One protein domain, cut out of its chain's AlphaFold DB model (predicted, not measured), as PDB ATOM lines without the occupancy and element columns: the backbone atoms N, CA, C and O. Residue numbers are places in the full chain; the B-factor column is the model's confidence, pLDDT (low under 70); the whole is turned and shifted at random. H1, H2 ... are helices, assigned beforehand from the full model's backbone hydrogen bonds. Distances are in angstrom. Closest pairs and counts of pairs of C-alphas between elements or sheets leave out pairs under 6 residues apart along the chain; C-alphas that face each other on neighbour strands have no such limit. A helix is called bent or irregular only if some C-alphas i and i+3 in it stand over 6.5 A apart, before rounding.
ATOM      1  N   ALA A  91     307.766 372.744 445.534       70.56
ATOM      2  CA  ALA A  91     306.353 372.376 445.524       70.56
ATOM      3  C   ALA A  91     305.530 373.484 446.197       70.56
ATOM      4  O   ALA A  91     305.772 373.822 447.363       70.56
ATOM      5  N   ALA A  92     304.580 374.064 445.462       81.00
ATOM      6  CA  ALA A  92     303.773 375.154 445.978       81.00
ATOM      7  C   ALA A  92     302.708 374.649 446.951       81.00
ATOM      8  O   ALA A  92     302.075 373.616 446.753       81.00
ATOM      9  N   THR A  93     302.456 375.441 447.985       90.00
ATOM     10  CA  THR A  93     301.214 375.394 448.758       90.00
ATOM     11  C   THR A  93     300.362 376.610 448.392       90.00
ATOM     12  O   THR A  93     300.917 377.610 447.923       90.00
ATOM     13  N   PRO A  94     299.042 376.603 448.657       91.19
ATOM     14  CA  PRO A  94     298.220 377.789 448.437       91.19
ATOM     15  C   PRO A  94     298.757 379.034 449.157       91.19
ATOM     16  O   PRO A  94     298.792 380.119 448.586       91.19
ATOM     17  N   SER A  95     299.248 378.870 450.390       90.06
ATOM     18  CA  SER A  95     299.839 379.960 451.174       90.06
ATOM     19  C   SER A  95     301.123 380.506 450.554       90.06
ATOM     20  O   SER A  95     301.251 381.716 450.423       90.06
ATOM     21  N   SER A  96     302.053 379.639 450.138       90.69
ATOM     22  CA  SER A  96     303.313 380.104 449.543       90.69
ATOM     23  C   SER A  96     303.087 380.794 448.199       90.69
ATOM     24  O   SER A  96     303.722 381.804 447.922       90.69
ATOM     25  N   LEU A  97     302.149 380.297 447.381       92.88
ATOM     26  CA  LEU A  97     301.765 380.971 446.141       92.88
ATOM     27  C   LEU A  97     301.145 382.346 446.437       92.88
ATOM     28  O   LEU A  97     301.528 383.329 445.811       92.88
ATOM     29  N   ALA A  98     300.242 382.442 447.417       92.00
ATOM     30  CA  ALA A  98     299.643 383.713 447.824       92.00
ATOM     31  C   ALA A  98     300.685 384.735 448.315       92.00
ATOM     32  O   ALA A  98     300.608 385.917 447.969       92.00
ATOM     33  N   GLU A  99     301.670 384.288 449.099       90.75
ATOM     34  CA  GLU A  99     302.790 385.115 449.562       90.75
ATOM     35  C   GLU A  99     303.612 385.638 448.380       90.75
ATOM     36  O   GLU A  99     303.818 386.848 448.281       90.75
ATOM     37  N   THR A 100     303.983 384.771 447.430       92.62
ATOM     38  CA  THR A 100     304.718 385.203 446.235       92.62
ATOM     39  C   THR A 100     303.922 386.186 445.387       92.62
ATOM     40  O   THR A 100     304.469 387.199 444.970       92.62
ATOM     41  N   LEU A 101     302.632 385.941 445.143       93.56
ATOM     42  CA  LEU A 101     301.790 386.886 444.400       93.56
ATOM     43  C   LEU A 101     301.742 388.255 445.093       93.56
ATOM     44  O   LEU A 101     301.806 389.294 444.437       93.56
ATOM     45  N   THR A 102     301.686 388.261 446.427       91.69
ATOM     46  CA  THR A 102     301.665 389.489 447.234       91.69
ATOM     47  C   THR A 102     302.963 390.267 447.109       91.69
ATOM     48  O   THR A 102     302.926 391.472 446.861       91.69
ATOM     49  N   GLU A 103     304.096 389.581 447.223       92.56
ATOM     50  CA  GLU A 103     305.421 390.175 447.057       92.56
ATOM     51  C   GLU A 103     305.628 390.700 445.629       92.56
ATOM     52  O   GLU A 103     306.022 391.850 445.448       92.56
ATOM     53  N   LEU A 104     305.263 389.916 444.608       94.56
ATOM     54  CA  LEU A 104     305.355 390.326 443.206       94.56
ATOM     55  C   LEU A 104     304.532 391.573 442.900       94.56
ATOM     56  O   LEU A 104     305.011 392.480 442.212       94.56
ATOM     57  N   LEU A 105     303.300 391.643 443.405       93.50
ATOM     58  CA  LEU A 105     302.468 392.823 443.212       93.50
ATOM     59  C   LEU A 105     303.073 394.044 443.907       93.50
ATOM     60  O   LEU A 105     303.156 395.107 443.295       93.50
ATOM     61  N   ALA A 106     303.452 393.903 445.179       91.44
ATOM     62  CA  ALA A 106     303.843 395.022 446.028       91.44
ATOM     63  C   ALA A 106     305.237 395.571 445.700       91.44
ATOM     64  O   ALA A 106     305.400 396.789 445.647       91.44
ATOM     65  N   GLU A 107     306.207 394.689 445.458       93.69
ATOM     66  CA  GLU A 107     307.627 395.044 445.373       93.69
ATOM     67  C   GLU A 107     308.142 395.148 443.930       93.69
ATOM     68  O   GLU A 107     309.108 395.865 443.688       93.69
ATOM     69  N   ILE A 108     307.500 394.478 442.962       95.00
ATOM     70  CA  ILE A 108     307.970 394.449 441.563       95.00
ATOM     71  C   ILE A 108     307.019 395.212 440.642       95.00
ATOM     72  O   ILE A 108     307.391 396.224 440.044       95.00
ATOM     73  N   LEU A 109     305.772 394.755 440.523       95.69
ATOM     74  CA  LEU A 109     304.863 395.272 439.501       95.69
ATOM     75  C   LEU A 109     304.311 396.653 439.858       95.69
ATOM     76  O   LEU A 109     304.283 397.533 439.001       95.69
ATOM     77  N   ARG A 110     303.880 396.883 441.105       94.44
ATOM     78  CA  ARG A 110     303.306 398.176 441.498       94.44
ATOM     79  C   ARG A 110     304.293 399.339 441.325       94.44
ATOM     80  O   ARG A 110     303.865 400.335 440.734       94.44
ATOM     81  N   PRO A 111     305.557 399.270 441.791       95.62
ATOM     82  CA  PRO A 111     306.512 400.358 441.588       95.62
ATOM     83  C   PRO A 111     306.762 400.632 440.101       95.62
ATOM     84  O   PRO A 111     306.566 401.759 439.656       95.62
ATOM     85  N   ALA A 112     307.058 399.592 439.312       97.12
ATOM     86  CA  ALA A 112     307.350 399.739 437.886       97.12
ATOM     87  C   ALA A 112     306.168 400.317 437.087       97.12
ATOM     88  O   ALA A 112     306.337 401.213 436.262       97.12
ATOM     89  N   VAL A 113     304.946 399.848 437.358       96.56
ATOM     90  CA  VAL A 113     303.736 400.349 436.690       96.56
ATOM     91  C   VAL A 113     303.416 401.785 437.108       96.56
ATOM     92  O   VAL A 113     302.946 402.559 436.276       96.56
ATOM     93  N   SER A 114     303.678 402.160 438.363       95.19
ATOM     94  CA  SER A 114     303.488 403.541 438.832       95.19
ATOM     95  C   SER A 114     304.489 404.492 438.173       95.19
ATOM     96  O   SER A 114     304.089 405.531 437.651       95.19
ATOM     97  N   ASP A 115     305.760 404.096 438.087       95.81
ATOM     98  CA  ASP A 115     306.792 404.870 437.392       95.81
ATOM     99  C   ASP A 115     306.455 405.035 435.902       95.81
ATOM    100  O   ASP A 115     306.532 406.138 435.351       95.81
ATOM    101  N   ALA A 116     306.007 403.961 435.244       96.00
ATOM    102  CA  ALA A 116     305.565 404.017 433.855       96.00
ATOM    103  C   ALA A 116     304.318 404.902 433.669       96.00
ATOM    104  O   ALA A 116     304.226 405.642 432.684       96.00
ATOM    105  N   PHE A 117     303.366 404.863 434.610       95.25
ATOM    106  CA  PHE A 117     302.190 405.736 434.613       95.25
ATOM    107  C   PHE A 117     302.600 407.214 434.666       95.25
ATOM    108  O   PHE A 117     302.110 408.012 433.861       95.25
ATOM    109  N   ASP A 118     303.522 407.580 435.557       92.88
ATOM    110  CA  ASP A 118     303.992 408.959 435.715       92.88
ATOM    111  C   ASP A 118     304.728 409.457 434.463       92.88
ATOM    112  O   ASP A 118     304.448 410.551 433.953       92.88
ATOM    113  N   GLN A 119     305.613 408.628 433.901       92.88
ATOM    114  CA  GLN A 119     306.330 408.939 432.662       92.88
ATOM    115  C   GLN A 119     305.373 409.147 431.482       92.88
ATOM    116  O   GLN A 119     305.477 410.133 430.745       92.88
ATOM    117  N   LEU A 120     304.411 408.240 431.298       94.38
ATOM    118  CA  LEU A 120     303.425 408.340 430.226       94.38
ATOM    119  C   LEU A 120     302.484 409.530 430.432       94.38
ATOM    120  O   LEU A 120     302.142 410.196 429.457       94.38
ATOM    121  N   THR A 121     302.120 409.852 431.673       90.50
ATOM    122  CA  THR A 121     301.296 411.027 431.992       90.50
ATOM    123  C   THR A 121     301.990 412.323 431.590       90.50
ATOM    124  O   THR A 121     301.366 413.192 430.978       90.50
ATOM    125  N   HIS A 122     303.299 412.438 431.831       88.06
ATOM    126  CA  HIS A 122     304.074 413.578 431.339       88.06
ATOM    127  C   HIS A 122     304.050 413.669 429.801       88.06
ATOM    128  O   HIS A 122     303.851 414.748 429.236       88.06
ATOM    129  N   ARG A 123     304.166 412.522 429.121       89.56
ATOM    130  CA  ARG A 123     304.109 412.426 427.654       89.56
ATOM    131  C   ARG A 123     302.730 412.748 427.067       89.56
ATOM    132  O   ARG A 123     302.678 413.233 425.941       89.56
ATOM    133  N   ILE A 124     301.628 412.514 427.788       89.19
ATOM    134  CA  ILE A 124     300.268 412.875 427.333       89.19
ATOM    135  C   ILE A 124     300.164 414.387 427.110       89.19
ATOM    136  O   ILE A 124     299.656 414.822 426.078       89.19
ATOM    137  N   GLN A 125     300.675 415.189 428.047       85.94
ATOM    138  CA  GLN A 125     300.623 416.645 427.909       85.94
ATOM    139  C   GLN A 125     301.486 417.127 426.737       85.94
ATOM    140  O   GLN A 125     301.030 417.938 425.934       85.94
ATOM    141  N   GLU A 126     302.701 416.588 426.597       90.25
ATOM    142  CA  GLU A 126     303.579 416.903 425.462       90.25
ATOM    143  C   GLU A 126     302.916 416.550 424.118       90.25
ATOM    144  O   GLU A 126     302.968 417.326 423.163       90.25
ATOM    145  N   PHE A 127     302.253 415.392 424.050       91.69
ATOM    146  CA  PHE A 127     301.492 414.973 422.880       91.69
ATOM    147  C   PHE A 127     300.374 415.958 422.545       91.69
ATOM    148  O   PHE A 127     300.277 416.372 421.392       91.69
ATOM    149  N   ALA A 128     299.561 416.350 423.530       90.38
ATOM    150  CA  ALA A 128     298.436 417.258 423.320       90.38
ATOM    151  C   ALA A 128     298.892 418.611 422.749       90.38
ATOM    152  O   ALA A 128     298.287 419.126 421.804       90.38
ATOM    153  N   ASP A 129     299.996 419.153 423.269       92.56
ATOM    154  CA  ASP A 129     300.566 420.415 422.796       92.56
ATOM    155  C   ASP A 129     301.072 420.295 421.344       92.56
ATOM    156  O   ASP A 129     300.783 421.151 420.500       92.56
ATOM    157  N   ARG A 130     301.781 419.203 421.021       94.00
ATOM    158  CA  ARG A 130     302.316 418.945 419.670       94.00
ATOM    159  C   ARG A 130     301.225 418.615 418.651       94.00
ATOM    160  O   ARG A 130     301.310 419.056 417.505       94.00
ATOM    161  N   GLU A 131     300.199 417.866 419.048       95.12
ATOM    162  CA  GLU A 131     299.039 417.554 418.207       95.12
ATOM    163  C   GLU A 131     298.305 418.843 417.822       95.12
ATOM    164  O   GLU A 131     298.077 419.085 416.634       95.12
ATOM    165  N   ALA A 132     298.032 419.720 418.794       95.19
ATOM    166  CA  ALA A 132     297.383 421.005 418.548       95.19
ATOM    167  C   ALA A 132     298.194 421.904 417.595       95.19
ATOM    168  O   ALA A 132     297.618 422.577 416.733       95.19
ATOM    169  N   GLU A 133     299.526 421.905 417.707       97.06
ATOM    170  CA  GLU A 133     300.401 422.651 416.797       97.06
ATOM    171  C   GLU A 133     300.291 422.143 415.350       97.06
ATOM    172  O   GLU A 133     300.112 422.937 414.418       97.06
ATOM    173  N   ILE A 134     300.378 420.825 415.145       96.12
ATOM    174  CA  ILE A 134     300.295 420.226 413.807       96.12
ATOM    175  C   ILE A 134     298.900 420.447 413.209       96.12
ATOM    176  O   ILE A 134     298.793 420.837 412.045       96.12
ATOM    177  N   GLU A 135     297.831 420.285 413.991       97.00
ATOM    178  CA  GLU A 135     296.460 420.538 413.531       97.00
ATOM    179  C   GLU A 135     296.242 422.003 413.128       97.00
ATOM    180  O   GLU A 135     295.690 422.276 412.056       97.00
ATOM    181  N   ALA A 136     296.755 422.962 413.904       97.44
ATOM    182  CA  ALA A 136     296.703 424.378 413.541       97.44
ATOM    183  C   ALA A 136     297.463 424.669 412.232       97.44
ATOM    184  O   ALA A 136     296.989 425.437 411.386       97.44
ATOM    185  N   ARG A 137     298.620 424.025 412.021       97.38
ATOM    186  CA  ARG A 137     299.389 424.121 410.767       97.38
ATOM    187  C   ARG A 137     298.637 423.508 409.586       97.38
ATOM    188  O   ARG A 137     298.691 424.071 408.492       97.38
ATOM    189  N   ILE A 138     297.910 422.407 409.794       96.81
ATOM    190  CA  ILE A 138     297.053 421.789 408.770       96.81
ATOM    191  C   ILE A 138     295.955 422.768 408.345       96.81
ATOM    192  O   ILE A 138     295.765 422.985 407.147       96.81
ATOM    193  N   GLU A 139     295.254 423.390 409.296       97.31
ATOM    194  CA  GLU A 139     294.197 424.360 408.984       97.31
ATOM    195  C   GLU A 139     294.745 425.602 408.266       97.31
ATOM    196  O   GLU A 139     294.152 426.069 407.290       97.31
ATOM    197  N   ALA A 140     295.923 426.094 408.661       97.25
ATOM    198  CA  ALA A 140     296.596 427.187 407.963       97.25
ATOM    199  C   ALA A 140     296.990 426.812 406.520       97.25
ATOM    200  O   ALA A 140     296.785 427.602 405.594       97.25
ATOM    201  N   ALA A 141     297.513 425.599 406.300       96.38
ATOM    202  CA  ALA A 141     297.881 425.108 404.972       96.38
ATOM    203  C   ALA A 141     296.655 424.925 404.060       96.38
ATOM    204  O   ALA A 141     296.707 425.311 402.888       96.38
ATOM    205  N   LYS A 142     295.532 424.429 404.605       96.12
ATOM    206  CA  LYS A 142     294.239 424.362 403.901       96.12
ATOM    207  C   LYS A 142     293.750 425.750 403.495       96.12
ATOM    208  O   LYS A 142     293.374 425.950 402.343       96.12
ATOM    209  N   ALA A 143     293.795 426.721 404.410       96.88
ATOM    210  CA  ALA A 143     293.380 428.097 404.131       96.88
ATOM    211  C   ALA A 143     294.241 428.766 403.041       96.88
ATOM    212  O   ALA A 143     293.741 429.592 402.279       96.88
ATOM    213  N   ALA A 144     295.518 428.386 402.939       96.44
ATOM    214  CA  ALA A 144     296.438 428.844 401.900       96.44
ATOM    215  C   ALA A 144     296.331 428.067 400.569       96.44
ATOM    216  O   ALA A 144     297.012 428.427 399.609       96.44
ATOM    217  N   GLY A 145     295.516 427.006 400.494       95.44
ATOM    218  CA  GLY A 145     295.400 426.142 399.313       95.44
ATOM    219  C   GLY A 145     296.654 425.306 399.015       95.44
ATOM    220  O   GLY A 145     296.887 424.941 397.864       95.44
ATOM    221  N   ASN A 146     297.490 425.031 400.023       95.69
ATOM    222  CA  ASN A 146     298.742 424.285 399.872       95.69
ATOM    223  C   ASN A 146     298.544 422.785 400.161       95.69
ATOM    224  O   ASN A 146     298.898 422.291 401.230       95.69
ATOM    225  N   GLU A 147     297.974 422.064 399.193       94.31
ATOM    226  CA  GLU A 147     297.674 420.625 399.301       94.31
ATOM    227  C   GLU A 147     298.896 419.724 399.607       94.31
ATOM    228  O   GLU A 147     298.762 418.824 400.443       94.31
ATOM    229  N   PRO A 148     300.098 419.944 399.025       96.25
ATOM    230  CA  PRO A 148     301.290 419.182 399.409       96.25
ATOM    231  C   PRO A 148     301.616 419.300 400.903       96.25
ATOM    232  O   PRO A 148     301.768 418.286 401.577       96.25
ATOM    233  N   ALA A 149     301.605 420.520 401.453       94.50
ATOM    234  CA  ALA A 149     301.888 420.733 402.872       94.50
ATOM    235  C   ALA A 149     300.841 420.085 403.794       94.50
ATOM    236  O   ALA A 149     301.187 419.593 404.863       94.50
ATOM    237  N   VAL A 150     299.564 420.049 403.391       94.19
ATOM    238  CA  VAL A 150     298.513 419.338 404.145       94.19
ATOM    239  C   VAL A 150     298.792 417.835 404.203       94.19
ATOM    240  O   VAL A 150     298.528 417.207 405.228       94.19
ATOM    241  N   THR A 151     299.302 417.253 403.117       95.56
ATOM    242  CA  THR A 151     299.625 415.821 403.052       95.56
ATOM    243  C   THR A 151     300.790 415.481 403.976       95.56
ATOM    244  O   THR A 151     300.652 414.576 404.796       95.56
ATOM    245  N   ASP A 152     301.874 416.256 403.915       96.12
ATOM    246  CA  ASP A 152     303.052 416.052 404.765       96.12
ATOM    247  C   ASP A 152     302.701 416.204 406.253       96.12
ATOM    248  O   ASP A 152     302.988 415.325 407.058       96.12
ATOM    249  N   LEU A 153     301.958 417.254 406.621       96.12
ATOM    250  CA  LEU A 153     301.530 417.472 408.009       96.12
ATOM    251  C   LEU A 153     300.601 416.372 408.539       96.12
ATOM    252  O   LEU A 153     300.587 416.094 409.735       96.12
ATOM    253  N   ARG A 154     299.793 415.748 407.674       95.56
ATOM    254  CA  ARG A 154     298.968 414.595 408.063       95.56
ATOM    255  C   ARG A 154     299.810 413.349 408.311       95.56
ATOM    256  O   ARG A 154     299.450 412.578 409.196       95.56
ATOM    257  N   ALA A 155     300.888 413.161 407.550       94.94
ATOM    258  CA  ALA A 155     301.857 412.104 407.810       94.94
ATOM    259  C   ALA A 155     302.585 412.365 409.138       94.94
ATOM    260  O   ALA A 155     302.578 411.490 409.996       94.94
ATOM    261  N   ASP A 156     303.067 413.590 409.376       94.69
ATOM    262  CA  ASP A 156     303.679 413.983 410.657       94.69
ATOM    263  C   ASP A 156     302.728 413.744 411.844       94.69
ATOM    264  O   ASP A 156     303.133 413.237 412.889       94.69
ATOM    265  N   LEU A 157     301.442 414.080 411.687       93.25
ATOM    266  CA  LEU A 157     300.422 413.833 412.708       93.25
ATOM    267  C   LEU A 157     300.186 412.335 412.948       93.25
ATOM    268  O   LEU A 157     299.925 411.930 414.080       93.25
ATOM    269  N   PHE A 158     300.237 411.517 411.896       93.44
ATOM    270  CA  PHE A 158     300.123 410.065 412.014       93.44
ATOM    271  C   PHE A 158     301.318 409.483 412.781       93.44
ATOM    272  O   PHE A 158     301.106 408.792 413.774       93.44
ATOM    273  N   GLU A 159     302.543 409.850 412.404       92.88
ATOM    274  CA  GLU A 159     303.772 409.430 413.090       92.88
ATOM    275  C   GLU A 159     303.782 409.867 414.563       92.88
ATOM    276  O   GLU A 159     304.107 409.080 415.452       92.88
ATOM    277  N   LEU A 160     303.342 411.098 414.860       91.69
ATOM    278  CA  LEU A 160     303.184 411.567 416.238       91.69
ATOM    279  C   LEU A 160     302.181 410.695 417.010       91.69
ATOM    280  O   LEU A 160     302.435 410.306 418.147       91.69
ATOM    281  N   ARG A 161     301.032 410.369 416.414       90.06
ATOM    282  CA  ARG A 161     300.004 409.546 417.070       90.06
ATOM    283  C   ARG A 161     300.468 408.116 417.333       90.06
ATOM    284  O   ARG A 161     300.059 407.566 418.356       90.06
ATOM    285  N   GLU A 162     301.294 407.548 416.458       88.25
ATOM    286  CA  GLU A 162     301.930 406.241 416.660       88.25
ATOM    287  C   GLU A 162     302.985 406.307 417.773       88.25
ATOM    288  O   GLU A 162     302.941 405.510 418.710       88.25
ATOM    289  N   ALA A 163     303.856 407.322 417.767       88.62
ATOM    290  CA  ALA A 163     304.894 407.499 418.787       88.62
ATOM    291  C   ALA A 163     304.337 407.667 420.217       88.62
ATOM    292  O   ALA A 163     305.014 407.338 421.194       88.62
ATOM    293  N   TYR A 164     303.104 408.168 420.355       91.69
ATOM    294  CA  TYR A 164     302.405 408.344 421.634       91.69
ATOM    295  C   TYR A 164     301.228 407.369 421.812       91.69
ATOM    296  O   TYR A 164     300.365 407.591 422.666       91.69
ATOM    297  N   ALA A 165     301.168 406.273 421.046       89.81
ATOM    298  CA  ALA A 165     300.048 405.330 421.087       89.81
ATOM    299  C   ALA A 165     299.792 404.759 422.494       89.81
ATOM    300  O   ALA A 165     298.643 404.751 422.945       89.81
ATOM    301  N   THR A 166     300.845 404.361 423.221       91.56
ATOM    302  CA  THR A 166     300.738 403.862 424.605       91.56
ATOM    303  C   THR A 166     300.199 404.933 425.556       91.56
ATOM    304  O   THR A 166     299.256 404.673 426.301       91.56
ATOM    305  N   ALA A 167     300.717 406.163 425.482       92.50
ATOM    306  CA  ALA A 167     300.265 407.291 426.303       92.50
ATOM    307  C   ALA A 167     298.781 407.619 426.051       92.50
ATOM    308  O   ALA A 167     297.998 407.799 426.980       92.50
ATOM    309  N   ARG A 168     298.346 407.592 424.788       89.12
ATOM    310  CA  ARG A 168     296.933 407.777 424.415       89.12
ATOM    311  C   ARG A 168     296.049 406.624 424.892       89.12
ATOM    312  O   ARG A 168     294.894 406.837 425.269       89.12
ATOM    313  N   ARG A 169     296.558 405.386 424.873       90.94
ATOM    314  CA  ARG A 169     295.853 404.223 425.434       90.94
ATOM    315  C   ARG A 169     295.688 404.349 426.943       90.94
ATOM    316  O   ARG A 169     294.576 404.098 427.417       90.94
ATOM    317  N   LEU A 170     296.731 404.790 427.649       93.69
ATOM    318  CA  LEU A 170     296.685 405.119 429.072       93.69
ATOM    319  C   LEU A 170     295.603 406.168 429.347       93.69
ATOM    320  O   LEU A 170     294.674 405.891 430.103       93.69
ATOM    321  N   GLU A 171     295.655 407.321 428.672       92.00
ATOM    322  CA  GLU A 171     294.685 408.412 428.844       92.00
ATOM    323  C   GLU A 171     293.243 407.925 428.643       92.00
ATOM    324  O   GLU A 171     292.351 408.139 429.470       92.00
ATOM    325  N   ALA A 172     293.005 407.195 427.551       90.06
ATOM    326  CA  ALA A 172     291.686 406.681 427.234       90.06
ATOM    327  C   ALA A 172     291.215 405.628 428.257       90.06
ATOM    328  O   ALA A 172     290.015 405.550 428.547       90.06
ATOM    329  N   GLY A 173     292.128 404.794 428.762       91.25
ATOM    330  CA  GLY A 173     291.891 403.803 429.815       91.25
ATOM    331  C   GLY A 173     291.503 404.461 431.132       91.25
ATOM    332  O   GLY A 173     290.405 404.209 431.641       91.25
ATOM    333  N   PHE A 174     292.336 405.388 431.599       92.69
ATOM    334  CA  PHE A 174     292.121 406.169 432.808       92.69
ATOM    335  C   PHE A 174     290.796 406.941 432.755       92.69
ATOM    336  O   PHE A 174     289.956 406.803 433.641       92.69
ATOM    337  N   ALA A 175     290.509 407.634 431.648       89.81
ATOM    338  CA  ALA A 175     289.246 408.351 431.465       89.81
ATOM    339  C   ALA A 175     288.016 407.423 431.487       89.81
ATOM    340  O   ALA A 175     286.942 407.808 431.952       89.81
ATOM    341  N   ARG A 176     288.127 406.184 430.979       88.44
ATOM    342  CA  ARG A 176     287.045 405.185 431.072       88.44
ATOM    343  C   ARG A 176     286.851 404.683 432.495       88.44
ATOM    344  O   ARG A 176     285.712 404.396 432.859       88.44
ATOM    345  N   TRP A 177     287.934 404.501 433.236       90.94
ATOM    346  CA  TRP A 177     287.923 404.034 434.615       90.94
ATOM    347  C   TRP A 177     287.368 405.107 435.563       90.94
ATOM    348  O   TRP A 177     286.432 404.847 436.318       90.94
ATOM    349  N   ARG A 178     287.816 406.357 435.415       89.06
ATOM    350  CA  ARG A 178     287.415 407.495 436.256       89.06
ATOM    351  C   ARG A 178     285.913 407.798 436.219       89.06
ATOM    352  O   ARG A 178     285.376 408.335 437.179       89.06
ATOM    353  N   ARG A 179     285.208 407.412 435.145       86.12
ATOM    354  CA  ARG A 179     283.740 407.554 435.020       86.12
ATOM    355  C   ARG A 179     282.937 406.695 435.993       86.12
ATOM    356  O   ARG A 179     281.760 406.975 436.186       86.12
ATOM    357  N   VAL A 180     283.520 405.614 436.506       82.25
ATOM    358  CA  VAL A 180     282.813 404.632 437.348       82.25
ATOM    359  C   VAL A 180     283.407 404.509 438.747       82.25
ATOM    360  O   VAL A 180     282.806 403.858 439.604       82.25
ATOM    361  N   VAL A 181     284.570 405.124 438.971       81.56
ATOM    362  CA  VAL A 181     285.277 405.101 440.245       81.56
ATOM    363  C   VAL A 181     285.262 406.476 440.892       81.56
ATOM    364  O   VAL A 181     285.722 407.460 440.312       81.56
ATOM    365  N   ASP A 182     284.782 406.503 442.131       72.69
ATOM    366  CA  ASP A 182     284.896 407.649 443.020       72.69
ATOM    367  C   ASP A 182     286.282 407.645 443.680       72.69
ATOM    368  O   ASP A 182     286.703 406.652 444.284       72.69
ATOM    369  N   ALA A 183     286.981 408.767 443.554       72.88
ATOM    370  CA  ALA A 183     288.250 409.054 444.206       72.88
ATOM    371  C   ALA A 183     288.188 410.483 444.749       72.88
ATOM    372  O   ALA A 183     287.607 411.357 444.091       72.88
ATOM    373  N   ASP A 184     288.753 410.680 445.942       75.38
ATOM    374  CA  ASP A 184     288.688 411.944 446.683       75.38
ATOM    375  C   ASP A 184     289.402 413.077 445.929       75.38
ATOM    376  O   ASP A 184     288.903 414.202 445.874       75.38
ATOM    377  N   ASP A 185     290.526 412.752 445.286       86.50
ATOM    378  CA  ASP A 185     291.288 413.639 444.412       86.50
ATOM    379  C   ASP A 185     291.942 412.870 443.245       86.50
ATOM    380  O   ASP A 185     291.800 411.651 443.111       86.50
ATOM    381  N   GLU A 186     292.618 413.609 442.362       86.25
ATOM    382  CA  GLU A 186     293.233 413.060 441.150       86.25
ATOM    383  C   GLU A 186     294.484 412.218 441.436       86.25
ATOM    384  O   GLU A 186     294.743 411.255 440.721       86.25
ATOM    385  N   ALA A 187     295.228 412.521 442.504       87.56
ATOM    386  CA  ALA A 187     296.411 411.752 442.882       87.56
ATOM    387  C   ALA A 187     296.009 410.379 443.440       87.56
ATOM    388  O   ALA A 187     296.566 409.358 443.044       87.56
ATOM    389  N   ALA A 188     294.977 410.334 444.285       87.25
ATOM    390  CA  ALA A 188     294.383 409.092 444.768       87.25
ATOM    391  C   ALA A 188     293.748 408.275 443.627       87.25
ATOM    392  O   ALA A 188     293.775 407.044 443.649       87.25
ATOM    393  N   ALA A 189     293.174 408.946 442.621       89.62
ATOM    394  CA  ALA A 189     292.657 408.296 441.421       89.62
ATOM    395  C   ALA A 189     293.781 407.646 440.597       89.62
ATOM    396  O   ALA A 189     293.638 406.496 440.182       89.62
ATOM    397  N   ALA A 190     294.879 408.375 440.382       91.25
ATOM    398  CA  ALA A 190     296.054 407.906 439.656       91.25
ATOM    399  C   ALA A 190     296.714 406.704 440.346       91.25
ATOM    400  O   ALA A 190     296.851 405.661 439.710       91.25
ATOM    401  N   ASP A 191     297.018 406.804 441.649       90.38
ATOM    402  CA  ASP A 191     297.602 405.695 442.426       90.38
ATOM    403  C   ASP A 191     296.712 404.453 442.345       90.38
ATOM    404  O   ASP A 191     297.165 403.379 441.956       90.38
ATOM    405  N   ARG A 192     295.403 404.594 442.591       90.81
ATOM    406  CA  ARG A 192     294.490 403.449 442.525       90.81
ATOM    407  C   ARG A 192     294.436 402.818 441.131       90.81
ATOM    408  O   ARG A 192     294.409 401.595 441.020       90.81
ATOM    409  N   PHE A 193     294.411 403.624 440.072       93.06
ATOM    410  CA  PHE A 193     294.401 403.105 438.707       93.06
ATOM    411  C   PHE A 193     295.713 402.396 438.339       93.06
ATOM    412  O   PHE A 193     295.673 401.357 437.677       93.06
ATOM    413  N   ALA A 194     296.860 402.920 438.780       93.38
ATOM    414  CA  ALA A 194     298.158 402.278 438.596       93.38
ATOM    415  C   ALA A 194     298.214 400.928 439.328       93.38
ATOM    416  O   ALA A 194     298.597 399.924 438.730       93.38
ATOM    417  N   VAL A 195     297.724 400.865 440.572       91.81
ATOM    418  CA  VAL A 195     297.653 399.612 441.340       91.81
ATOM    419  C   VAL A 195     296.744 398.581 440.670       91.81
ATOM    420  O   VAL A 195     297.126 397.421 440.539       91.81
ATOM    421  N   GLU A 196     295.564 398.981 440.192       92.81
ATOM    422  CA  GLU A 196     294.676 398.074 439.454       92.81
ATOM    423  C   GLU A 196     295.287 397.619 438.119       92.81
ATOM    424  O   GLU A 196     295.097 396.475 437.717       92.81
ATOM    425  N   SER A 197     296.068 398.473 437.451       94.81
ATOM    426  CA  SER A 197     296.797 398.100 436.229       94.81
ATOM    427  C   SER A 197     297.893 397.065 436.515       94.81
ATOM    428  O   SER A 197     298.033 396.104 435.761       94.81
ATOM    429  N   ALA A 198     298.627 397.223 437.621       94.81
ATOM    430  CA  ALA A 198     299.626 396.256 438.076       94.81
ATOM    431  C   ALA A 198     298.989 394.911 438.459       94.81
ATOM    432  O   ALA A 198     299.510 393.859 438.094       94.81
ATOM    433  N   ALA A 199     297.829 394.943 439.121       92.88
ATOM    434  CA  ALA A 199     297.083 393.735 439.459       92.88
ATOM    435  C   ALA A 199     296.621 392.980 438.201       92.88
ATOM    436  O   ALA A 199     296.837 391.780 438.104       92.88
ATOM    437  N   VAL A 200     296.093 393.675 437.186       93.06
ATOM    438  CA  VAL A 200     295.731 393.048 435.895       93.06
ATOM    439  C   VAL A 200     296.937 392.397 435.218       93.06
ATOM    440  O   VAL A 200     296.803 391.336 434.602       93.06
ATOM    441  N   ALA A 201     298.117 393.017 435.308       93.69
ATOM    442  CA  ALA A 201     299.339 392.419 434.788       93.69
ATOM    443  C   ALA A 201     299.689 391.123 435.537       93.69
ATOM    444  O   ALA A 201     299.900 390.100 434.887       93.69
ATOM    445  N   LEU A 202     299.669 391.135 436.874       94.38
ATOM    446  CA  LEU A 202     299.924 389.945 437.691       94.38
ATOM    447  C   LEU A 202     298.920 388.821 437.409       94.38
ATOM    448  O   LEU A 202     299.329 387.692 437.145       94.38
ATOM    449  N   ASP A 203     297.624 389.139 437.414       93.19
ATOM    450  CA  ASP A 203     296.532 388.201 437.145       93.19
ATOM    451  C   ASP A 203     296.743 387.515 435.786       93.19
ATOM    452  O   ASP A 203     296.642 386.295 435.665       93.19
ATOM    453  N   THR A 204     297.119 388.292 434.767       92.56
ATOM    454  CA  THR A 204     297.404 387.790 433.415       92.56
ATOM    455  C   THR A 204     298.608 386.844 433.394       92.56
ATOM    456  O   THR A 204     298.544 385.792 432.757       92.56
ATOM    457  N   LEU A 205     299.699 387.191 434.085       92.62
ATOM    458  CA  LEU A 205     300.904 386.358 434.151       92.62
ATOM    459  C   LEU A 205     300.653 385.050 434.912       92.62
ATOM    460  O   LEU A 205     301.090 383.989 434.466       92.62
ATOM    461  N   LEU A 206     299.907 385.103 436.019       93.88
ATOM    462  CA  LEU A 206     299.506 383.912 436.765       93.88
ATOM    463  C   LEU A 206     298.615 383.000 435.916       93.88
ATOM    464  O   LEU A 206     298.864 381.800 435.836       93.88
ATOM    465  N   LEU A 207     297.591 383.553 435.261       93.81
ATOM    466  CA  LEU A 207     296.702 382.778 434.395       93.81
ATOM    467  C   LEU A 207     297.467 382.098 433.262       93.81
ATOM    468  O   LEU A 207     297.217 380.931 432.975       93.81
ATOM    469  N   ALA A 208     298.418 382.804 432.652       90.69
ATOM    470  CA  ALA A 208     299.295 382.232 431.645       90.69
ATOM    471  C   ALA A 208     300.155 381.090 432.197       90.69
ATOM    472  O   ALA A 208     300.224 380.030 431.581       90.69
ATOM    473  N   ARG A 209     300.763 381.277 433.375       90.88
ATOM    474  CA  ARG A 209     301.564 380.248 434.056       90.88
ATOM    475  C   ARG A 209     300.747 378.984 434.311       90.88
ATOM    476  O   ARG A 209     301.213 377.889 434.014       90.88
ATOM    477  N   VAL A 210     299.538 379.146 434.845       93.38
ATOM    478  CA  VAL A 210     298.631 378.036 435.156       93.38
ATOM    479  C   VAL A 210     298.135 377.364 433.873       93.38
ATOM    480  O   VAL A 210     298.120 376.137 433.794       93.38
ATOM    481  N   ALA A 211     297.757 378.135 432.850       91.12
ATOM    482  CA  ALA A 211     297.330 377.596 431.560       91.12
ATOM    483  C   ALA A 211     298.448 376.789 430.883       91.12
ATOM    484  O   ALA A 211     298.181 375.715 430.348       91.12
ATOM    485  N   ALA A 212     299.691 377.267 430.959       87.56
ATOM    486  CA  ALA A 212     300.863 376.554 430.470       87.56
ATOM    487  C   ALA A 212     301.052 375.193 431.158       87.56
ATOM    488  O   ALA A 212     301.195 374.182 430.474       87.56
ATOM    489  N   ASP A 213     300.946 375.132 432.492       88.50
ATOM    490  CA  ASP A 213     301.051 373.868 433.244       88.50
ATOM    491  C   ASP A 213     299.956 372.859 432.892       88.50
ATOM    492  O   ASP A 213     300.153 371.651 433.003       88.50
ATOM    493  N   ARG A 214     298.789 373.347 432.463       90.44
ATOM    494  CA  ARG A 214     297.689 372.507 431.975       90.44
ATOM    495  C   ARG A 214     297.807 372.161 430.486       90.44
ATOM    496  O   ARG A 214     296.927 371.488 429.963       90.44
ATOM    497  N   GLY A 215     298.850 372.612 429.789       87.88
ATOM    498  CA  GLY A 215     299.011 372.403 428.346       87.88
ATOM    499  C   GLY A 215     298.020 373.194 427.481       87.88
ATOM    500  O   GLY A 215     297.825 372.861 426.316       87.88
ATOM    501  N   LEU A 216     297.389 374.230 428.040       86.50
ATOM    502  CA  LEU A 216     296.423 375.093 427.349       86.50
ATOM    503  C   LEU A 216     297.093 376.283 426.643       86.50
ATOM    504  O   LEU A 216     296.517 376.866 425.728       86.50
ATOM    505  N   ALA A 217     298.300 376.646 427.071       83.94
ATOM    506  CA  ALA A 217     299.143 377.681 426.480       83.94
ATOM    507  C   ALA A 217     300.603 377.194 426.425       83.94
ATOM    508  O   ALA A 217     300.936 376.152 426.991       83.94
ATOM    509  N   GLY A 218     301.472 377.924 425.733       72.62
ATOM    510  CA  GLY A 218     302.902 377.649 425.685       72.62
ATOM    511  C   GLY A 218     303.594 377.919 427.024       72.62
ATOM    512  O   GLY A 218     303.195 378.796 427.791       72.62
ATOM    513  N   ASP A 219     304.650 377.153 427.300       72.75
ATOM    514  CA  ASP A 219     305.381 377.220 428.564       72.75
ATOM    515  C   ASP A 219     306.144 378.543 428.738       72.75
ATOM    516  O   ASP A 219     306.952 378.934 427.894       72.75
ATOM    517  N   LEU A 220     305.907 379.237 429.859       66.94
ATOM    518  CA  LEU A 220     306.561 380.517 430.169       66.94
ATOM    519  C   LEU A 220     308.085 380.382 430.306       66.94
ATOM    520  O   LEU A 220     308.822 381.313 429.976       66.94
ATOM    521  N   GLY A 221     308.569 379.239 430.797       64.19
ATOM    522  CA  GLY A 221     309.992 378.951 430.933       64.19
ATOM    523  C   GLY A 221     310.668 378.719 429.583       64.19
ATOM    524  O   GLY A 221     311.778 379.214 429.372       64.19
ATOM    525  N   ASP A 222     310.002 378.019 428.671       69.81
ATOM    526  CA  ASP A 222     310.442 377.808 427.295       69.81
ATOM    527  C   ASP A 222     310.401 379.103 426.497       69.81
ATOM    528  O   ASP A 222     311.359 379.391 425.781       69.81
ATOM    529  N   TYR A 223     309.368 379.931 426.687       66.94
ATOM    530  CA  TYR A 223     309.363 381.298 426.183       66.94
ATOM    531  C   TYR A 223     310.597 382.036 426.690       66.94
ATOM    532  O   TYR A 223     311.412 382.468 425.883       66.94
ATOM    533  N   ARG A 224     310.809 382.122 428.004       66.56
ATOM    534  CA  ARG A 224     311.975 382.811 428.572       66.56
ATOM    535  C   ARG A 224     313.304 382.309 427.990       66.56
ATOM    536  O   ARG A 224     314.140 383.134 427.643       66.56
ATOM    537  N   LYS A 225     313.504 380.992 427.856       67.75
ATOM    538  CA  LYS A 225     314.717 380.412 427.242       67.75
ATOM    539  C   LYS A 225     314.852 380.816 425.775       67.75
ATOM    540  O   LYS A 225     315.901 381.298 425.369       67.75
ATOM    541  N   PHE A 226     313.776 380.672 425.002       64.56
ATOM    542  CA  PHE A 226     313.728 381.096 423.606       64.56
ATOM    543  C   PHE A 226     314.060 382.586 423.456       64.56
ATOM    544  O   PHE A 226     314.838 382.954 422.582       64.56
ATOM    545  N   TRP A 227     313.510 383.445 424.316       63.56
ATOM    546  CA  TRP A 227     313.757 384.884 424.282       63.56
ATOM    547  C   TRP A 227     315.170 385.238 424.753       63.56
ATOM    548  O   TRP A 227     315.783 386.096 424.132       63.56
ATOM    549  N   ALA A 228     315.733 384.554 425.750       64.19
ATOM    550  CA  ALA A 228     317.130 384.739 426.152       64.19
ATOM    551  C   ALA A 228     318.110 384.392 425.014       64.19
ATOM    552  O   ALA A 228     319.066 385.129 424.785       64.19
ATOM    553  N   ASP A 229     317.829 383.331 424.250       62.59
ATOM    554  CA  ASP A 229     318.664 382.895 423.123       62.59
ATOM    555  C   ASP A 229     318.486 383.770 421.859       62.59
ATOM    556  O   ASP A 229     319.369 383.818 421.001       62.59
ATOM    557  N   GLN A 230     317.341 384.450 421.702       53.78
ATOM    558  CA  GLN A 230     316.986 385.220 420.495       53.78
ATOM    559  C   GLN A 230     317.038 386.746 420.672       53.78
ATOM    560  O   GLN A 230     317.134 387.462 419.672       53.78
ATOM    561  N   ALA A 231     317.000 387.264 421.904       52.53
ATOM    562  CA  ALA A 231     317.126 388.697 422.195       52.53
ATOM    563  C   ALA A 231     318.521 389.243 421.850       52.53
ATOM    564  O   ALA A 231     318.659 390.424 421.551       52.53
ATOM    565  N   GLU A 232     319.544 388.386 421.786       49.88
ATOM    566  CA  GLU A 232     320.875 388.776 421.299       49.88
ATOM    567  C   GLU A 232     320.853 389.197 419.808       49.88
ATOM    568  O   GLU A 232     321.732 389.924 419.352       49.88
ATOM    569  N   HIS A 233     319.820 388.799 419.049       48.25
ATOM    570  CA  HIS A 233     319.734 388.994 417.596       48.25
ATOM    571  C   HIS A 233     318.484 389.769 417.125       48.25
ATOM    572  O   HIS A 233     318.300 389.959 415.920       48.25
ATOM    573  N   ALA A 234     317.617 390.225 418.036       52.28
ATOM    574  CA  ALA A 234     316.405 390.976 417.709       52.28
ATOM    575  C   ALA A 234     316.140 392.090 418.734       52.28
ATOM    576  O   ALA A 234     316.280 391.864 419.928       52.28
ATOM    577  N   GLU A 235     315.696 393.266 418.271       59.38
ATOM    578  CA  GLU A 235     315.184 394.373 419.105       59.38
ATOM    579  C   GLU A 235     313.865 393.956 419.783       59.38
ATOM    580  O   GLU A 235     312.776 394.306 419.330       59.38
ATOM    581  N   ARG A 236     313.955 393.092 420.792       65.00
ATOM    582  CA  ARG A 236     312.827 392.396 421.407       65.00
ATOM    583  C   ARG A 236     313.030 392.288 422.911       65.00
ATOM    584  O   ARG A 236     314.113 391.908 423.345       65.00
ATOM    585  N   ASP A 237     311.990 392.575 423.685       72.12
ATOM    586  CA  ASP A 237     312.054 392.630 425.151       72.12
ATOM    587  C   ASP A 237     311.012 391.718 425.843       72.12
ATOM    588  O   ASP A 237     310.237 390.996 425.208       72.12
ATOM    589  N   ALA A 238     310.986 391.726 427.179       77.31
ATOM    590  CA  ALA A 238     310.019 390.944 427.954       77.31
ATOM    591  C   ALA A 238     308.561 391.409 427.758       77.31
ATOM    592  O   ALA A 238     307.633 390.619 427.943       77.31
ATOM    593  N   THR A 239     308.333 392.651 427.327       79.38
ATOM    594  CA  THR A 239     307.004 393.153 426.955       79.38
ATOM    595  C   THR A 239     306.485 392.422 425.717       79.38
ATOM    596  O   THR A 239     305.309 392.050 425.661       79.38
ATOM    597  N   ASP A 240     307.353 392.139 424.743       78.31
ATOM    598  CA  ASP A 240     307.008 391.324 423.572       78.31
ATOM    599  C   ASP A 240     306.673 389.875 423.942       78.31
ATOM    600  O   ASP A 240     305.706 389.314 423.414       78.31
ATOM    601  N   MET A 241     307.419 389.286 424.881       79.75
ATOM    602  CA  MET A 241     307.130 387.952 425.420       79.75
ATOM    603  C   MET A 241     305.746 387.914 426.079       79.75
ATOM    604  O   MET A 241     304.920 387.068 425.735       79.75
ATOM    605  N   VAL A 242     305.461 388.851 426.989       83.50
ATOM    606  CA  VAL A 242     304.156 388.930 427.664       83.50
ATOM    607  C   VAL A 242     303.028 389.161 426.658       83.50
ATOM    608  O   VAL A 242     301.932 388.624 426.821       83.50
ATOM    609  N   ARG A 243     303.274 389.894 425.569       83.25
ATOM    610  CA  ARG A 243     302.285 390.070 424.499       83.25
ATOM    611  C   ARG A 243     301.954 388.759 423.786       83.25
ATOM    612  O   ARG A 243     300.772 388.484 423.599       83.25
ATOM    613  N   ALA A 244     302.956 387.947 423.451       80.50
ATOM    614  CA  ALA A 244     302.746 386.629 422.844       80.50
ATOM    615  C   ALA A 244     301.965 385.692 423.782       80.50
ATOM    616  O   ALA A 244     300.977 385.079 423.384       80.50
ATOM    617  N   VAL A 245     302.338 385.676 425.061       80.50
ATOM    618  CA  VAL A 245     301.641 384.914 426.106       80.50
ATOM    619  C   VAL A 245     300.170 385.326 426.225       80.50
ATOM    620  O   VAL A 245     299.281 384.484 426.354       80.50
ATOM    621  N   ARG A 246     299.879 386.629 426.144       85.50
ATOM    622  CA  ARG A 246     298.501 387.144 426.160       85.50
ATOM    623  C   ARG A 246     297.688 386.696 424.951       85.50
ATOM    624  O   ARG A 246     296.490 386.462 425.099       85.50
ATOM    625  N   GLU A 247     298.302 386.607 423.776       83.81
ATOM    626  CA  GLU A 247     297.632 386.113 422.569       83.81
ATOM    627  C   GLU A 247     297.231 384.642 422.715       83.81
ATOM    628  O   GLU A 247     296.105 384.280 422.373       83.81
ATOM    629  N   GLU A 248     298.094 383.809 423.301       82.62
ATOM    630  CA  GLU A 248     297.759 382.411 423.591       82.62
ATOM    631  C   GLU A 248     296.688 382.282 424.674       82.62
ATOM    632  O   GLU A 248     295.703 381.564 424.491       82.62
ATOM    633  N   LEU A 249     296.811 383.039 425.768       85.69
ATOM    634  CA  LEU A 249     295.816 383.048 426.840       85.69
ATOM    635  C   LEU A 249     294.433 383.499 426.333       85.69
ATOM    636  O   LEU A 249     293.408 382.968 426.769       85.69
ATOM    637  N   ALA A 250     294.381 384.427 425.372       84.19
ATOM    638  CA  ALA A 250     293.138 384.822 424.711       84.19
ATOM    639  C   ALA A 250     292.498 383.679 423.896       84.19
ATOM    640  O   ALA A 250     291.278 383.674 423.717       84.19
ATOM    641  N   GLY A 251     293.295 382.709 423.434       81.38
ATOM    642  CA  GLY A 251     292.821 381.461 422.831       81.38
ATOM    643  C   GLY A 251     292.187 380.506 423.848       81.38
ATOM    644  O   GLY A 251     291.173 379.877 423.540       81.38
ATOM    645  N   VAL A 252     292.719 380.456 425.076       83.31
ATOM    646  CA  VAL A 252     292.165 379.659 426.190       83.31
ATOM    647  C   VAL A 252     290.825 380.225 426.652       83.31
ATOM    648  O   VAL A 252     289.839 379.496 426.800       83.31
ATOM    649  N   SER A 253     290.779 381.538 426.872       81.56
ATOM    650  CA  SER A 253     289.568 382.270 427.219       81.56
ATOM    651  C   SER A 253     289.642 383.682 426.656       81.56
ATOM    652  O   SER A 253     290.458 384.499 427.077       81.56
ATOM    653  N   ALA A 254     288.695 384.026 425.780       75.19
ATOM    654  CA  ALA A 254     288.538 385.390 425.267       75.19
ATOM    655  C   ALA A 254     288.188 386.403 426.387       75.19
ATOM    656  O   ALA A 254     288.170 387.621 426.174       75.19
ATOM    657  N   GLY A 255     287.845 385.884 427.575       73.62
ATOM    658  CA  GLY A 255     287.688 386.573 428.854       73.62
ATOM    659  C   GLY A 255     288.991 387.094 429.458       73.62
ATOM    660  O   GLY A 255     289.035 388.209 429.964       73.62
ATOM    661  N   ALA A 256     290.047 386.286 429.367       69.81
ATOM    662  CA  ALA A 256     291.203 386.343 430.259       69.81
ATOM    663  C   ALA A 256     292.103 387.572 430.085       69.81
ATOM    664  O   ALA A 256     292.855 387.916 430.991       69.81
ATOM    665  N   THR A 257     292.030 388.250 428.940       68.50
ATOM    666  CA  THR A 257     292.826 389.451 428.674       68.50
ATOM    667  C   THR A 257     291.941 390.698 428.625       68.50
ATOM    668  O   THR A 257     290.951 390.771 427.887       68.50
ATOM    669  N   ASP A 258     292.302 391.724 429.408       65.31
ATOM    670  CA  ASP A 258     291.728 393.061 429.227       65.31
ATOM    671  C   ASP A 258     292.298 393.679 427.943       65.31
ATOM    672  O   ASP A 258     293.508 393.848 427.783       65.31
ATOM    673  N   ASP A 259     291.415 394.020 427.009       59.94
ATOM    674  CA  ASP A 259     291.752 394.592 425.700       59.94
ATOM    675  C   ASP A 259     291.450 396.099 425.633       59.94
ATOM    676  O   ASP A 259     291.276 396.685 424.553       59.94
ATOM    677  N   GLY A 260     291.319 396.753 426.790       78.19
ATOM    678  CA  GLY A 260     290.730 398.077 426.849       78.19
ATOM    679  C   GLY A 260     291.276 398.961 427.947       78.19
ATOM    680  O   GLY A 260     291.963 399.934 427.658       78.19
ATOM    681  N   THR A 261     290.818 398.766 429.178       89.06
ATOM    682  CA  THR A 261     291.005 399.771 430.236       89.06
ATOM    683  C   THR A 261     292.442 399.801 430.747       89.06
ATOM    684  O   THR A 261     292.985 400.884 430.935       89.06
ATOM    685  N   PHE A 262     293.044 398.631 430.897       92.31
ATOM    686  CA  PHE A 262     294.356 398.405 431.490       92.31
ATOM    687  C   PHE A 262     295.386 397.931 430.460       92.31
ATOM    688  O   PHE A 262     296.561 397.838 430.778       92.31
ATOM    689  N   ALA A 263     294.973 397.703 429.206       88.38
ATOM    690  CA  ALA A 263     295.838 397.233 428.119       88.38
ATOM    691  C   ALA A 263     297.144 398.032 427.923       88.38
ATOM    692  O   ALA A 263     298.115 397.475 427.425       88.38
ATOM    693  N   TRP A 264     297.174 399.308 428.330       92.50
ATOM    694  CA  TRP A 264     298.363 400.165 428.274       92.50
ATOM    695  C   TRP A 264     299.565 399.574 429.028       92.50
ATOM    696  O   TRP A 264     300.694 399.777 428.596       92.50
ATOM    697  N   VAL A 265     299.328 398.821 430.111       93.81
ATOM    698  CA  VAL A 265     300.391 398.261 430.959       93.81
ATOM    699  C   VAL A 265     301.271 397.266 430.200       93.81
ATOM    700  O   VAL A 265     302.460 397.168 430.461       93.81
ATOM    701  N   PHE A 266     300.712 396.575 429.203       90.31
ATOM    702  CA  PHE A 266     301.415 395.566 428.398       90.31
ATOM    703  C   PHE A 266     302.179 396.153 427.205       90.31
ATOM    704  O   PHE A 266     302.634 395.421 426.328       90.31
ATOM    705  N   GLU A 267     302.249 397.475 427.123       88.88
ATOM    706  CA  GLU A 267     302.973 398.225 426.096       88.88
ATOM    707  C   GLU A 267     303.781 399.377 426.708       88.88
ATOM    708  O   GLU A 267     304.322 400.221 425.989       88.88
ATOM    709  N   ALA A 268     303.763 399.463 428.037       91.06
ATOM    710  CA  ALA A 268     304.538 400.405 428.807       91.06
ATOM    711  C   ALA A 268     305.972 399.892 428.959       91.06
ATOM    712  O   ALA A 268     306.254 398.715 428.734       91.06
ATOM    713  N   ASP A 269     306.866 400.784 429.368       89.69
ATOM    714  CA  ASP A 269     308.257 400.447 429.651       89.69
ATOM    715  C   ASP A 269     308.363 399.763 431.026       89.69
ATOM    716  O   ASP A 269     308.636 400.398 432.042       89.69
ATOM    717  N   VAL A 270     307.995 398.479 431.067       91.75
ATOM    718  CA  VAL A 270     307.954 397.635 432.278       91.75
ATOM    719  C   VAL A 270     308.593 396.259 432.043       91.75
ATOM    720  O   VAL A 270     308.308 395.300 432.763       91.75
ATOM    721  N   ALA A 271     309.445 396.147 431.020       88.69
ATOM    722  CA  ALA A 271     310.028 394.882 430.580       88.69
ATOM    723  C   ALA A 271     310.790 394.165 431.709       88.69
ATOM    724  O   ALA A 271     310.546 392.983 431.952       88.69
ATOM    725  N   ASP A 272     311.639 394.878 432.451       87.94
ATOM    726  CA  ASP A 272     312.420 394.295 433.553       87.94
ATOM    727  C   ASP A 272     311.512 393.714 434.648       87.94
ATOM    728  O   ASP A 272     311.670 392.565 435.055       87.94
ATOM    729  N   ALA A 273     310.475 394.458 435.045       93.00
ATOM    730  CA  ALA A 273     309.508 394.000 436.040       93.00
ATOM    731  C   ALA A 273     308.721 392.765 435.567       93.00
ATOM    732  O   ALA A 273     308.425 391.869 436.359       93.00
ATOM    733  N   PHE A 274     308.397 392.678 434.273       92.50
ATOM    734  CA  PHE A 274     307.796 391.475 433.696       92.50
ATOM    735  C   PHE A 274     308.764 390.292 433.664       92.50
ATOM    736  O   PHE A 274     308.341 389.172 433.951       92.50
ATOM    737  N   ALA A 275     310.042 390.510 433.353       86.56
ATOM    738  CA  ALA A 275     311.051 389.455 433.378       86.56
ATOM    739  C   ALA A 275     311.233 388.877 434.793       86.56
ATOM    740  O   ALA A 275     311.275 387.650 434.957       86.56
ATOM    741  N   ASP A 276     311.265 389.743 435.806       89.38
ATOM    742  CA  ASP A 276     311.360 389.355 437.214       89.38
ATOM    743  C   ASP A 276     310.108 388.600 437.676       89.38
ATOM    744  O   ASP A 276     310.211 387.504 438.235       89.38
ATOM    745  N   ALA A 277     308.916 389.123 437.368       91.19
ATOM    746  CA  ALA A 277     307.654 388.473 437.717       91.19
ATOM    747  C   ALA A 277     307.503 387.093 437.054       91.19
ATOM    748  O   ALA A 277     307.127 386.123 437.714       91.19
ATOM    749  N   VAL A 278     307.842 386.972 435.765       88.62
ATOM    750  CA  VAL A 278     307.829 385.685 435.052       88.62
ATOM    751  C   VAL A 278     308.842 384.717 435.655       88.62
ATOM    752  O   VAL A 278     308.526 383.541 435.824       88.62
ATOM    753  N   SER A 279     310.036 385.186 436.019       85.25
ATOM    754  CA  SER A 279     311.061 384.334 436.630       85.25
ATOM    755  C   SER A 279     310.632 383.803 437.995       85.25
ATOM    756  O   SER A 279     310.800 382.613 438.259       85.25
ATOM    757  N   ALA A 280     310.026 384.645 438.831       88.94
ATOM    758  CA  ALA A 280     309.491 384.233 440.122       88.94
ATOM    759  C   ALA A 280     308.337 383.228 439.981       88.94
ATOM    760  O   ALA A 280     308.328 382.205 440.659       88.94
ATOM    761  N   LEU A 281     307.398 383.466 439.057       88.19
ATOM    762  CA  LEU A 281     306.292 382.535 438.793       88.19
ATOM    763  C   LEU A 281     306.773 381.201 438.201       88.19
ATOM    764  O   LEU A 281     306.211 380.152 438.507       88.19
ATOM    765  N   ALA A 282     307.813 381.220 437.365       84.44
ATOM    766  CA  ALA A 282     308.413 380.013 436.797       84.44
ATOM    767  C   ALA A 282     309.203 379.191 437.831       84.44
ATOM    768  O   ALA A 282     309.397 377.993 437.638       84.44
ATOM    769  N   ALA A 283     309.662 379.812 438.922       84.44
ATOM    770  CA  ALA A 283     310.357 379.122 440.010       84.44
ATOM    771  C   ALA A 283     309.410 378.322 440.926       84.44
ATOM    772  O   ALA A 283     309.871 377.519 441.739       84.44
ATOM    773  N   ILE A 284     308.099 378.535 440.794       84.56
ATOM    774  CA  ILE A 284     307.071 377.880 441.598       84.56
ATOM    775  C   ILE A 284     306.406 376.774 440.783       84.56
ATOM    776  O   ILE A 284     305.915 376.991 439.667       84.56
ATOM    777  N   ASP A 285     306.354 375.584 441.374       84.19
ATOM    778  CA  ASP A 285     305.609 374.468 440.808       84.19
ATOM    779  C   ASP A 285     304.140 374.542 441.239       84.19
ATOM    780  O   ASP A 285     303.802 374.225 442.381       84.19
ATOM    781  N   VAL A 286     303.273 374.984 440.325       89.06
ATOM    782  CA  VAL A 286     301.819 375.052 440.534       89.06
ATOM    783  C   VAL A 286     301.075 373.894 439.862       89.06
ATOM    784  O   VAL A 286     299.840 373.869 439.871       89.06
TER     785      VAL A 286
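This is residues 91 to 286 of the 516 residues of the protein "N6_Mtase domain-containing protein" of Halolamina pelagica (UniProt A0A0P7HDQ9). A head of crossing helices gathered round H4 makes one end of this domain, and a long helical hairpin, H1b with H2, runs off from it to the other end. The long bent helix H1 spans both, its arm H1a and the first part of H1b packing on the head, where H3 to H8 lie. The 196 printed residues hold eight named helices, H1 to H8 in order, and no named strand: all helix. The whole is only just loose, close to compact, with a radius of gyration of the C-alphas of 20.1 A, and elongated, 72 by 47 by 28 A.

H1, residues 94 to 143, was assigned as one helix by its hydrogen bonds but is bent: C-alphas 106 and 109 are 6.6 A apart. Its arms H1a, residues 94 to 106, and H1b, residues 109 to 143, stand at a steep tilt of 44 degrees. H2, residues 147 to 163, forms a helical hairpin with residues 127 to 142 of H1b, at a shallow tilt of 5 degrees; their closest C-alphas, of Ile 138 and Val 150, are 5.4 A apart. H3, residues 165 to 178, touches residues 117 to 124 of H1b, closest at the C-alphas of Leu 120 and Ala 167, 5.1 A. The hub is H4, residues 186 to 213, touching six other helices; its closest C-alphas to H1b are Ala 198 and Arg 110, 5.4 A. H5, residues 220 to 230, and H6, residues 238 to 252, form a helical hairpin at a steep tilt of 40 degrees, closest at the C-alphas of Tyr 223 and Met 241, 7.1 A. H7, residues 263 to 267, touches H3, closest at the C-alphas of Trp 264 and Leu 170, 5.3 A. H8, residues 271 to 282, forms a bundle, a group of helices set beside each other, with H1a and H4. H8 touches H4 at a steep tilt of 44 degrees, closest at the C-alphas of Val 278 and Leu 205, 7.0 A. Every O i to N i+4 pair is within hydrogen-bond range in H1a, H2, H3, H4, H5, H6 and H8; H1b has 30 of 31, and H7 0 of 1 but 2 of 2 O i to N i+3 pairs.

H1a begins at C-alpha 94, (298.220, 377.789, 448.437), and H1b, 49.6 A long, ends at C-alpha 143, (293.380, 428.097, 404.131). H2 measures 24.6 A, H4 40.7 A and H6 21.2 A. H8 ends at C-alpha 282, (308.413, 380.013, 436.797).

The C-alphas farthest apart, of Ala 91 and Ala 144, are 72.0 A apart. The printed part has no cut and no long link. Residues 229 to 235 stand free. The model's pLDDT is under 70 at residues 220 to 236 and 256 to 259.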